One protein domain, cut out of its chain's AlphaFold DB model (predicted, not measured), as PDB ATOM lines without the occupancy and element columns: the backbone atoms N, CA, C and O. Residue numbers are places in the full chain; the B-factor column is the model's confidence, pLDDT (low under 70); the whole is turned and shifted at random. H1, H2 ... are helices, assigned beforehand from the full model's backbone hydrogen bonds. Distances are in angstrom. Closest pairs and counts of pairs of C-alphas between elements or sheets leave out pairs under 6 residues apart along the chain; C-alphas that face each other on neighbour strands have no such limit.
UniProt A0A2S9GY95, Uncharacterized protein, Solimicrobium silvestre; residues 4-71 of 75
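What this domain is: This is residues 4 to 71 of the 75 residues of an uncharacterized protein of Solimicrobium silvestre (UniProt A0A2S9GY95). Two long helices, H2 and H3, lie side by side as a helical hairpin, and the short helix H1 packs crosswise on H2 near the end where H2 begins. The printed part has 68 residues with three named helices, H1, H2, H3 along the chain, and no named strand: all helix. It is loose, with a radius of gyration of the C-alphas of 14.5 A, and a rod spanning 46 by 22 by 14 A.

How they stand to each other: Start at H2, residues 19 to 41. H3, residues 47 to 68, touches it, running opposite ways at a shallow tilt of 12 degrees; look for their closest C-alphas at Val 20 and Met 61, 5.9 A apart. H1, residues 4 to 9, touches residues 19 to 25 of H2 alone, about perpendicular at 76 degrees; the closest C-alphas, of Leu 9 and Val 22, are 5.4 A apart. H1 and H3 are apart. In H1, H2 and H3 every O i to N i+4 pair is within hydrogen-bond range.

Where its parts are: Find C-alpha 19 at (109.023, 206.985, 202.377); from there H2 runs 31.9 A to C-alpha 41 at (99.159, 188.630, 226.517). H3 runs 30.2 A from C-alpha 47 to C-alpha 68 at (112.426, 205.639, 192.083). H1 measures 8.8 A.

The domain as a whole: The C-alphas of Gly 42 and Ser 71, 46.5 A apart, are the two farthest apart. The printed part has no cut; the link from H2 to H3 is tight and that from H1 to H2 short. Mean pLDDT of the printed part is 83.6, with residues 11 to 17, 68 and 70 to 71 under 70.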
ATOM      1  N   VAL A   4     124.534 203.608 209.232       75.69
ATOM      2  CA  VAL A   4     123.605 202.498 208.958       75.69
ATOM      3  C   VAL A   4     122.132 202.919 209.041       75.69
ATOM      4  O   VAL A   4     121.320 202.533 208.211       75.69
ATOM      5  N   VAL A   5     121.767 203.732 210.038       75.00
ATOM      6  CA  VAL A   5     120.380 204.200 210.212       75.00
ATOM      7  C   VAL A   5     120.014 205.217 209.134       75.00
ATOM      8  O   VAL A   5     118.870 205.258 208.692       75.00
ATOM      9  N   LYS A   6     120.989 206.020 208.695       76.12
ATOM     10  CA  LYS A   6     120.825 206.914 207.551       76.12
ATOM     11  C   LYS A   6     120.519 206.104 206.292       76.12
ATOM     12  O   LYS A   6     119.451 206.287 205.726       76.12
ATOM     13  N   ASP A   7     121.349 205.126 205.950       74.88
ATOM     14  CA  ASP A   7     121.200 204.331 204.719       74.88
ATOM     15  C   ASP A   7     119.874 203.553 204.648       74.88
ATOM     16  O   ASP A   7     119.278 203.400 203.573       74.88
ATOM     17  N   ILE A   8     119.391 203.095 205.809       74.88
ATOM     18  CA  ILE A   8     118.110 202.392 205.943       74.88
ATOM     19  C   ILE A   8     116.919 203.334 205.741       74.88
ATOM     20  O   ILE A   8     115.882 202.875 205.281       74.88
ATOM     21  N   LEU A   9     117.021 204.626 206.062       76.38
ATOM     22  CA  LEU A   9     115.863 205.532 206.086       76.38
ATOM     23  C   LEU A   9     115.872 206.591 204.975       76.38
ATOM     24  O   LEU A   9     114.812 207.117 204.632       76.38
ATOM     25  N   THR A  10     117.032 206.910 204.399       75.62
ATOM     26  CA  THR A  10     117.180 207.967 203.387       75.62
ATOM     27  C   THR A  10     117.352 207.423 201.967       75.62
ATOM     28  O   THR A  10     117.744 206.270 201.778       75.62
ATOM     29  N   GLY A  11     117.044 208.245 200.962       67.25
ATOM     30  CA  GLY A  11     117.300 207.983 199.542       67.25
ATOM     31  C   GLY A  11     118.793 207.984 199.200       67.25
ATOM     32  O   GLY A  11     119.648 208.015 200.088       67.25
ATOM     33  N   ILE A  12     119.115 207.930 197.907       67.81
ATOM     34  CA  ILE A  12     120.504 207.854 197.400       67.81
ATOM     35  C   ILE A  12     121.326 209.093 197.811       67.81
ATOM     36  O   ILE A  12     122.544 209.029 197.952       67.81
ATOM     37  N   ASP A  13     120.644 210.212 198.061       61.50
ATOM     38  CA  ASP A  13     121.211 211.479 198.523       61.50
ATOM     39  C   ASP A  13     121.653 211.474 200.002       61.50
ATOM     40  O   ASP A  13     122.301 212.415 200.467       61.50
ATOM     41  N   GLY A  14     121.299 210.438 200.774       64.00
ATOM     42  CA  GLY A  14     121.633 210.347 202.196       64.00
ATOM     43  C   GLY A  14     120.981 211.433 203.070       64.00
ATOM     44  O   GLY A  14     121.433 211.656 204.205       64.00
ATOM     45  N   GLN A  15     119.987 212.160 202.540       65.00
ATOM     46  CA  GLN A  15     119.399 213.367 203.141       65.00
ATOM     47  C   GLN A  15     117.869 213.329 203.140       65.00
ATOM     48  O   GLN A  15     117.258 213.640 204.164       65.00
ATOM     49  N   SER A  16     117.246 212.919 202.036       68.38
ATOM     50  CA  SER A  16     115.791 212.848 201.920       68.38
ATOM     51  C   SER A  16     115.289 211.525 202.476       68.38
ATOM     52  O   SER A  16     115.781 210.463 202.101       68.38
ATOM     53  N   PHE A  17     114.293 211.557 203.363       67.62
ATOM     54  CA  PHE A  17     113.651 210.326 203.824       67.62
ATOM     55  C   PHE A  17     112.950 209.632 202.656       67.62
ATOM     56  O   PHE A  17     112.029 210.180 202.051       67.62
ATOM     57  N   ALA A  18     113.360 208.399 202.369       77.25
ATOM     58  CA  ALA A  18     112.701 207.576 201.372       77.25
ATOM     59  C   ALA A  18     111.488 206.922 202.035       77.25
ATOM     60  O   ALA A  18     111.631 205.945 202.773       77.25
ATOM     61  N   ILE A  19     110.287 207.456 201.776       77.56
ATOM     62  CA  ILE A  19     109.023 206.985 202.377       77.56
ATOM     63  C   ILE A  19     108.882 205.457 202.286       77.56
ATOM     64  O   ILE A  19     108.479 204.808 203.245       77.56
ATOM     65  N   VAL A  20     109.307 204.873 201.164       79.31
ATOM     66  CA  VAL A  20     109.261 203.431 200.908       79.31
ATOM     67  C   VAL A  20     110.173 202.659 201.867       79.31
ATOM     68  O   VAL A  20     109.761 201.645 202.424       79.31
ATOM     69  N   LYS A  21     111.387 203.154 202.130       80.38
ATOM     70  CA  LYS A  21     112.300 202.522 203.090       80.38
ATOM     71  C   LYS A  21     111.814 202.676 204.535       80.38
ATOM     72  O   LYS A  21     111.901 201.731 205.315       80.38
ATOM     73  N   VAL A  22     111.239 203.834 204.876       82.69
ATOM     74  CA  VAL A  22     110.630 204.079 206.197       82.69
ATOM     75  C   VAL A  22     109.464 203.120 206.447       82.69
ATOM     76  O   VAL A  22     109.378 202.528 207.522       82.69
ATOM     77  N   LEU A  23     108.596 202.917 205.453       84.00
ATOM     78  CA  LEU A  23     107.502 201.947 205.530       84.00
ATOM     79  C   LEU A  23     108.026 200.511 205.667       84.00
ATOM     80  O   LEU A  23     107.495 199.747 206.470       84.00
ATOM     81  N   GLY A  24     109.110 200.162 204.968       85.62
ATOM     82  CA  GLY A  24     109.764 198.859 205.112       85.62
ATOM     83  C   GLY A  24     110.296 198.611 206.513       85.62
ATOM     84  O   GLY A  24     110.052 197.556 207.099       85.62
ATOM     85  N   PHE A  25     110.949 199.612 207.095       84.69
ATOM     86  CA  PHE A  25     111.402 199.548 208.478       84.69
ATOM     87  C   PHE A  25     110.231 199.439 209.468       84.69
ATOM     88  O   PHE A  25     110.294 198.658 210.419       84.69
ATOM     89  N   ALA A  26     109.131 200.157 209.221       87.38
ATOM     90  CA  ALA A  26     107.931 200.089 210.050       87.38
ATOM     91  C   ALA A  26     107.293 198.689 210.054       87.38
ATOM     92  O   ALA A  26     106.871 198.230 211.112       87.38
ATOM     93  N   VAL A  27     107.273 197.979 208.918       89.62
ATOM     94  CA  VAL A  27     106.790 196.584 208.847       89.62
ATOM     95  C   VAL A  27     107.594 195.683 209.790       89.62
ATOM     96  O   VAL A  27     107.018 194.944 210.583       89.62
ATOM     97  N   VAL A  28     108.924 195.791 209.785       88.31
ATOM     98  CA  VAL A  28     109.778 194.996 210.687       88.31
ATOM     99  C   VAL A  28     109.534 195.356 212.156       88.31
ATOM    100  O   VAL A  28     109.417 194.468 213.000       88.31
ATOM    101  N   LEU A  29     109.407 196.646 212.476       92.56
ATOM    102  CA  LEU A  29     109.107 197.084 213.842       92.56
ATOM    103  C   LEU A  29     107.755 196.568 214.342       92.56
ATOM    104  O   LEU A  29     107.651 196.136 215.489       92.56
ATOM    105  N   VAL A  30     106.723 196.598 213.497       93.69
ATOM    106  CA  VAL A  30     105.385 196.108 213.849       93.69
ATOM    107  C   VAL A  30     105.417 194.613 214.150       93.69
ATOM    108  O   VAL A  30     104.805 194.198 215.130       93.69
ATOM    109  N   PHE A  31     106.162 193.818 213.378       92.12
ATOM    110  CA  PHE A  31     106.348 192.393 213.665       92.12
ATOM    111  C   PHE A  31     106.898 192.164 215.080       92.12
ATOM    112  O   PHE A  31     106.294 191.440 215.867       92.12
ATOM    113  N   ILE A  32     107.986 192.857 215.430       93.38
ATOM    114  CA  ILE A  32     108.630 192.739 216.749       93.38
ATOM    115  C   ILE A  32     107.658 193.136 217.868       93.38
ATOM    116  O   ILE A  32     107.542 192.437 218.873       93.38
ATOM    117  N   LEU A  33     106.935 194.247 217.703       94.50
ATOM    118  CA  LEU A  33     105.974 194.715 218.704       94.50
ATOM    119  C   LEU A  33     104.823 193.725 218.908       94.50
ATOM    120  O   LEU A  33     104.395 193.521 220.044       94.50
ATOM    121  N   ILE A  34     104.333 193.104 217.832       93.81
ATOM    122  CA  ILE A  34     103.270 192.101 217.919       93.81
ATOM    123  C   ILE A  34     103.782 190.828 218.593       93.81
ATOM    124  O   ILE A  34     103.072 190.299 219.444       93.81
ATOM    125  N   GLU A  35     104.999 190.364 218.295       91.88
ATOM    126  CA  GLU A  35     105.577 189.204 218.991       91.88
ATOM    127  C   GLU A  35     105.719 189.451 220.496       91.88
ATOM    128  O   GLU A  35     105.313 188.616 221.308       91.88
ATOM    129  N   VAL A  36     106.220 190.624 220.890       94.56
ATOM    130  CA  VAL A  36     106.320 191.005 222.307       94.56
ATOM    131  C   VAL A  36     104.932 191.084 222.949       94.56
ATOM    132  O   VAL A  36     104.727 190.572 224.050       94.56
ATOM    133  N   ALA A  37     103.951 191.681 222.268       94.19
ATOM    134  CA  ALA A  37     102.580 191.754 222.769       94.19
ATOM    135  C   ALA A  37     101.929 190.365 222.891       94.19
ATOM    136  O   ALA A  37     101.226 190.101 223.869       94.19
ATOM    137  N   ALA A  38     102.173 189.465 221.939       94.94
ATOM    138  CA  ALA A  38     101.709 188.081 221.968       94.94
ATOM    139  C   ALA A  38     102.306 187.329 223.163       94.94
ATOM    140  O   ALA A  38     101.569 186.688 223.913       94.94
ATOM    141  N   PHE A  39     103.609 187.500 223.410       94.69
ATOM    142  CA  PHE A  39     104.291 186.935 224.574       94.69
ATOM    143  C   PHE A  39     103.694 187.431 225.900       94.69
ATOM    144  O   PHE A  39     103.415 186.626 226.785       94.69
ATOM    145  N   ILE A  40     103.437 188.739 226.032       96.94
ATOM    146  CA  ILE A  40     102.873 189.334 227.259       96.94
ATOM    147  C   ILE A  40     101.413 188.914 227.479       96.94
ATOM    148  O   ILE A  40     100.998 188.659 228.608       96.94
ATOM    149  N   THR A  41     100.608 188.881 226.416       96.25
ATOM    150  CA  THR A  41      99.159 188.630 226.517       96.25
ATOM    151  C   THR A  41      98.789 187.150 226.474       96.25
ATOM    152  O   THR A  41      97.632 186.813 226.721       96.25
ATOM    153  N   GLY A  42      99.732 186.274 226.114       93.12
ATOM    154  CA  GLY A  42      99.479 184.857 225.848       93.12
ATOM    155  C   GLY A  42      98.590 184.609 224.625       93.12
ATOM    156  O   GLY A  42      98.166 183.476 224.395       93.12
ATOM    157  N   LYS A  43      98.270 185.650 223.844       92.50
ATOM    158  CA  LYS A  43      97.469 185.510 222.628       92.50
ATOM    159  C   LYS A  43      98.354 184.973 221.508       92.50
ATOM    160  O   LYS A  43      99.426 185.532 221.279       92.50
ATOM    161  N   PRO A  44      97.915 183.931 220.786       91.81
ATOM    162  CA  PRO A  44      98.692 183.394 219.685       91.81
ATOM    163  C   PRO A  44      98.810 184.437 218.572       91.81
ATOM    164  O   PRO A  44      97.825 185.068 218.185       91.81
ATOM    165  N   PHE A  45     100.022 184.591 218.053       92.81
ATOM    166  CA  PHE A  45     100.307 185.367 216.856       92.81
ATOM    167  C   PHE A  45     100.741 184.416 215.743       92.81
ATOM    168  O   PHE A  45     101.646 183.604 215.928       92.81
ATOM    169  N   ASP A  46     100.084 184.519 214.590       92.94
ATOM    170  CA  ASP A  46     100.459 183.773 213.394       92.94
ATOM    171  C   ASP A  46     101.516 184.556 212.602       92.94
ATOM    172  O   ASP A  46     101.216 185.379 211.730       92.94
ATOM    173  N   GLY A  47     102.780 184.287 212.930       90.50
ATOM    174  CA  GLY A  47     103.923 184.890 212.252       90.50
ATOM    175  C   GLY A  47     104.033 184.501 210.776       90.50
ATOM    176  O   GLY A  47     104.597 185.264 209.993       90.50
ATOM    177  N   GLN A  48     103.464 183.366 210.355       92.88
ATOM    178  CA  GLN A  48     103.505 182.937 208.958       92.88
ATOM    179  C   GLN A  48     102.515 183.740 208.114       92.88
ATOM    180  O   GLN A  48     102.893 184.261 207.062       92.88
ATOM    181  N   ALA A  49     101.275 183.905 208.585       90.88
ATOM    182  CA  ALA A  49     100.282 184.747 207.917       90.88
ATOM    183  C   ALA A  49     100.765 186.201 207.811       90.88
ATOM    184  O   ALA A  49     100.679 186.810 206.740       90.88
ATOM    185  N   TYR A  50     101.347 186.736 208.890       92.56
ATOM    186  CA  TYR A  50     101.983 188.050 208.853       92.56
ATOM    187  C   TYR A  50     103.145 188.081 207.855       92.56
ATOM    188  O   TYR A  50     103.219 188.989 207.032       92.56
ATOM    189  N   GLY A  51     104.032 187.084 207.896       90.50
ATOM    190  CA  GLY A  51     105.214 186.991 207.041       90.50
ATOM    191  C   GLY A  51     104.889 186.966 205.549       90.50
ATOM    192  O   GLY A  51     105.604 187.587 204.767       90.50
ATOM    193  N   ILE A  52     103.784 186.334 205.145       93.81
ATOM    194  CA  ILE A  52     103.304 186.362 203.754       93.81
ATOM    195  C   ILE A  52     102.914 187.791 203.347       93.81
ATOM    196  O   ILE A  52     103.359 188.280 202.308       93.81
ATOM    197  N   GLY A  53     102.126 188.483 204.176       89.38
ATOM    198  CA  GLY A  53     101.716 189.867 203.910       89.38
ATOM    199  C   GLY A  53     102.893 190.847 203.927       89.38
ATOM    200  O   GLY A  53     103.044 191.663 203.016       89.38
ATOM    201  N   ALA A  54     103.766 190.728 204.925       90.19
ATOM    202  CA  ALA A  54     104.976 191.529 205.063       90.19
ATOM    203  C   ALA A  54     105.958 191.281 203.912       90.19
ATOM    204  O   ALA A  54     106.502 192.232 203.356       90.19
ATOM    205  N   GLY A  55     106.146 190.025 203.504       88.06
ATOM    206  CA  GLY A  55     106.982 189.657 202.364       88.06
ATOM    207  C   GLY A  55     106.470 190.251 201.054       88.06
ATOM    208  O   GLY A  55     107.255 190.814 200.292       88.06
ATOM    209  N   ALA A  56     105.153 190.216 200.819       90.44
ATOM    210  CA  ALA A  56     104.539 190.864 199.660       90.44
ATOM    211  C   ALA A  56     104.739 192.389 199.677       90.44
ATOM    212  O   ALA A  56     105.107 192.974 198.657       90.44
ATOM    213  N   ALA A  57     104.562 193.029 200.839       86.44
ATOM    214  CA  ALA A  57     104.820 194.456 200.999       86.44
ATOM    215  C   ALA A  57     106.293 194.793 200.721       86.44
ATOM    216  O   ALA A  57     106.573 195.710 199.953       86.44
ATOM    217  N   ILE A  58     107.240 194.037 201.285       86.69
ATOM    218  CA  ILE A  58     108.684 194.244 201.078       86.69
ATOM    219  C   ILE A  58     109.070 194.052 199.612       86.69
ATOM    220  O   ILE A  58     109.819 194.866 199.070       86.69
ATOM    221  N   ALA A  59     108.526 193.040 198.936       86.75
ATOM    222  CA  ALA A  59     108.757 192.837 197.509       86.75
ATOM    223  C   ALA A  59     108.242 194.023 196.671       86.75
ATOM    224  O   ALA A  59     108.959 194.520 195.800       86.75
ATOM    225  N   ALA A  60     107.040 194.528 196.971       85.88
ATOM    226  CA  ALA A  60     106.485 195.713 196.315       85.88
ATOM    227  C   ALA A  60     107.341 196.966 196.577       85.88
ATOM    228  O   ALA A  60     107.595 197.746 195.658       85.88
ATOM    229  N   MET A  61     107.845 197.128 197.803       84.12
ATOM    230  CA  MET A  61     108.747 198.219 198.175       84.12
ATOM    231  C   MET A  61     110.081 198.148 197.421       84.12
ATOM    232  O   MET A  61     110.536 199.167 196.910       84.12
ATOM    233  N   GLY A  62     110.678 196.962 197.274       82.81
ATOM    234  CA  GLY A  62     111.893 196.777 196.472       82.81
ATOM    235  C   GLY A  62     111.691 197.150 195.000       82.81
ATOM    236  O   GLY A  62     112.542 197.808 194.402       82.81
ATOM    237  N   GLY A  63     110.533 196.802 194.429       83.81
ATOM    238  CA  GLY A  63     110.149 197.238 193.084       83.81
ATOM    239  C   GLY A  63     109.979 198.756 192.973       83.81
ATOM    240  O   GLY A  63     110.469 199.361 192.021       83.81
ATOM    241  N   ALA A  64     109.336 199.380 193.963       80.19
ATOM    242  CA  ALA A  64     109.126 200.825 194.005       80.19
ATOM    243  C   ALA A  64     110.440 201.611 194.149       80.19
ATOM    244  O   ALA A  64     110.609 202.613 193.461       80.19
ATOM    245  N   ILE A  65     111.381 201.138 194.975       78.12
ATOM    246  CA  ILE A  65     112.719 201.741 195.115       78.12
ATOM    247  C   ILE A  65     113.471 201.668 193.785       78.12
ATOM    248  O   ILE A  65     113.983 202.670 193.305       78.12
ATOM    249  N   LYS A  66     113.468 200.506 193.123       78.44
ATOM    250  CA  LYS A  66     114.130 200.355 191.821       78.44
ATOM    251  C   LYS A  66     113.548 201.282 190.744       78.44
ATOM    252  O   LYS A  66     114.269 201.723 189.855       78.44
ATOM    253  N   LEU A  67     112.249 201.580 190.812       77.81
ATOM    254  CA  LEU A  67     111.602 202.548 189.923       77.81
ATOM    255  C   LEU A  67     111.923 204.004 190.314       77.81
ATOM    256  O   LEU A  67     112.052 204.867 189.440       77.81
ATOM    257  N   SER A  68     112.072 204.297 191.609       69.44
ATOM    258  CA  SER A  68     112.426 205.639 192.083       69.44
ATOM    259  C   SER A  68     113.892 205.984 191.821       69.44
ATOM    260  O   SER A  68     114.174 207.131 191.492       69.44
ATOM    261  N   GLU A  69     114.805 205.008 191.797       71.06
ATOM    262  CA  GLU A  69     116.217 205.197 191.411       71.06
ATOM    263  C   GLU A  69     116.389 205.809 190.008       71.06
ATOM    264  O   GLU A  69     117.350 206.535 189.752       71.06
ATOM    265  N   THR A  70     115.448 205.569 189.090       68.31
ATOM    266  CA  THR A  70     115.431 206.204 187.760       68.31
ATOM    267  C   THR A  70     114.952 207.659 187.755       68.31
ATOM    268  O   THR A  70     115.134 208.347 186.752       68.31
ATOM    269  N   SER A  71     114.349 208.124 188.850       63.47
ATOM    270  CA  SER A  71     113.664 209.422 188.962       63.47
ATOM    271  C   SER A  71     114.268 210.336 190.036       63.47
ATOM    272  O   SER A  71     113.959 211.525 190.069       63.47
TER     273      SER A  71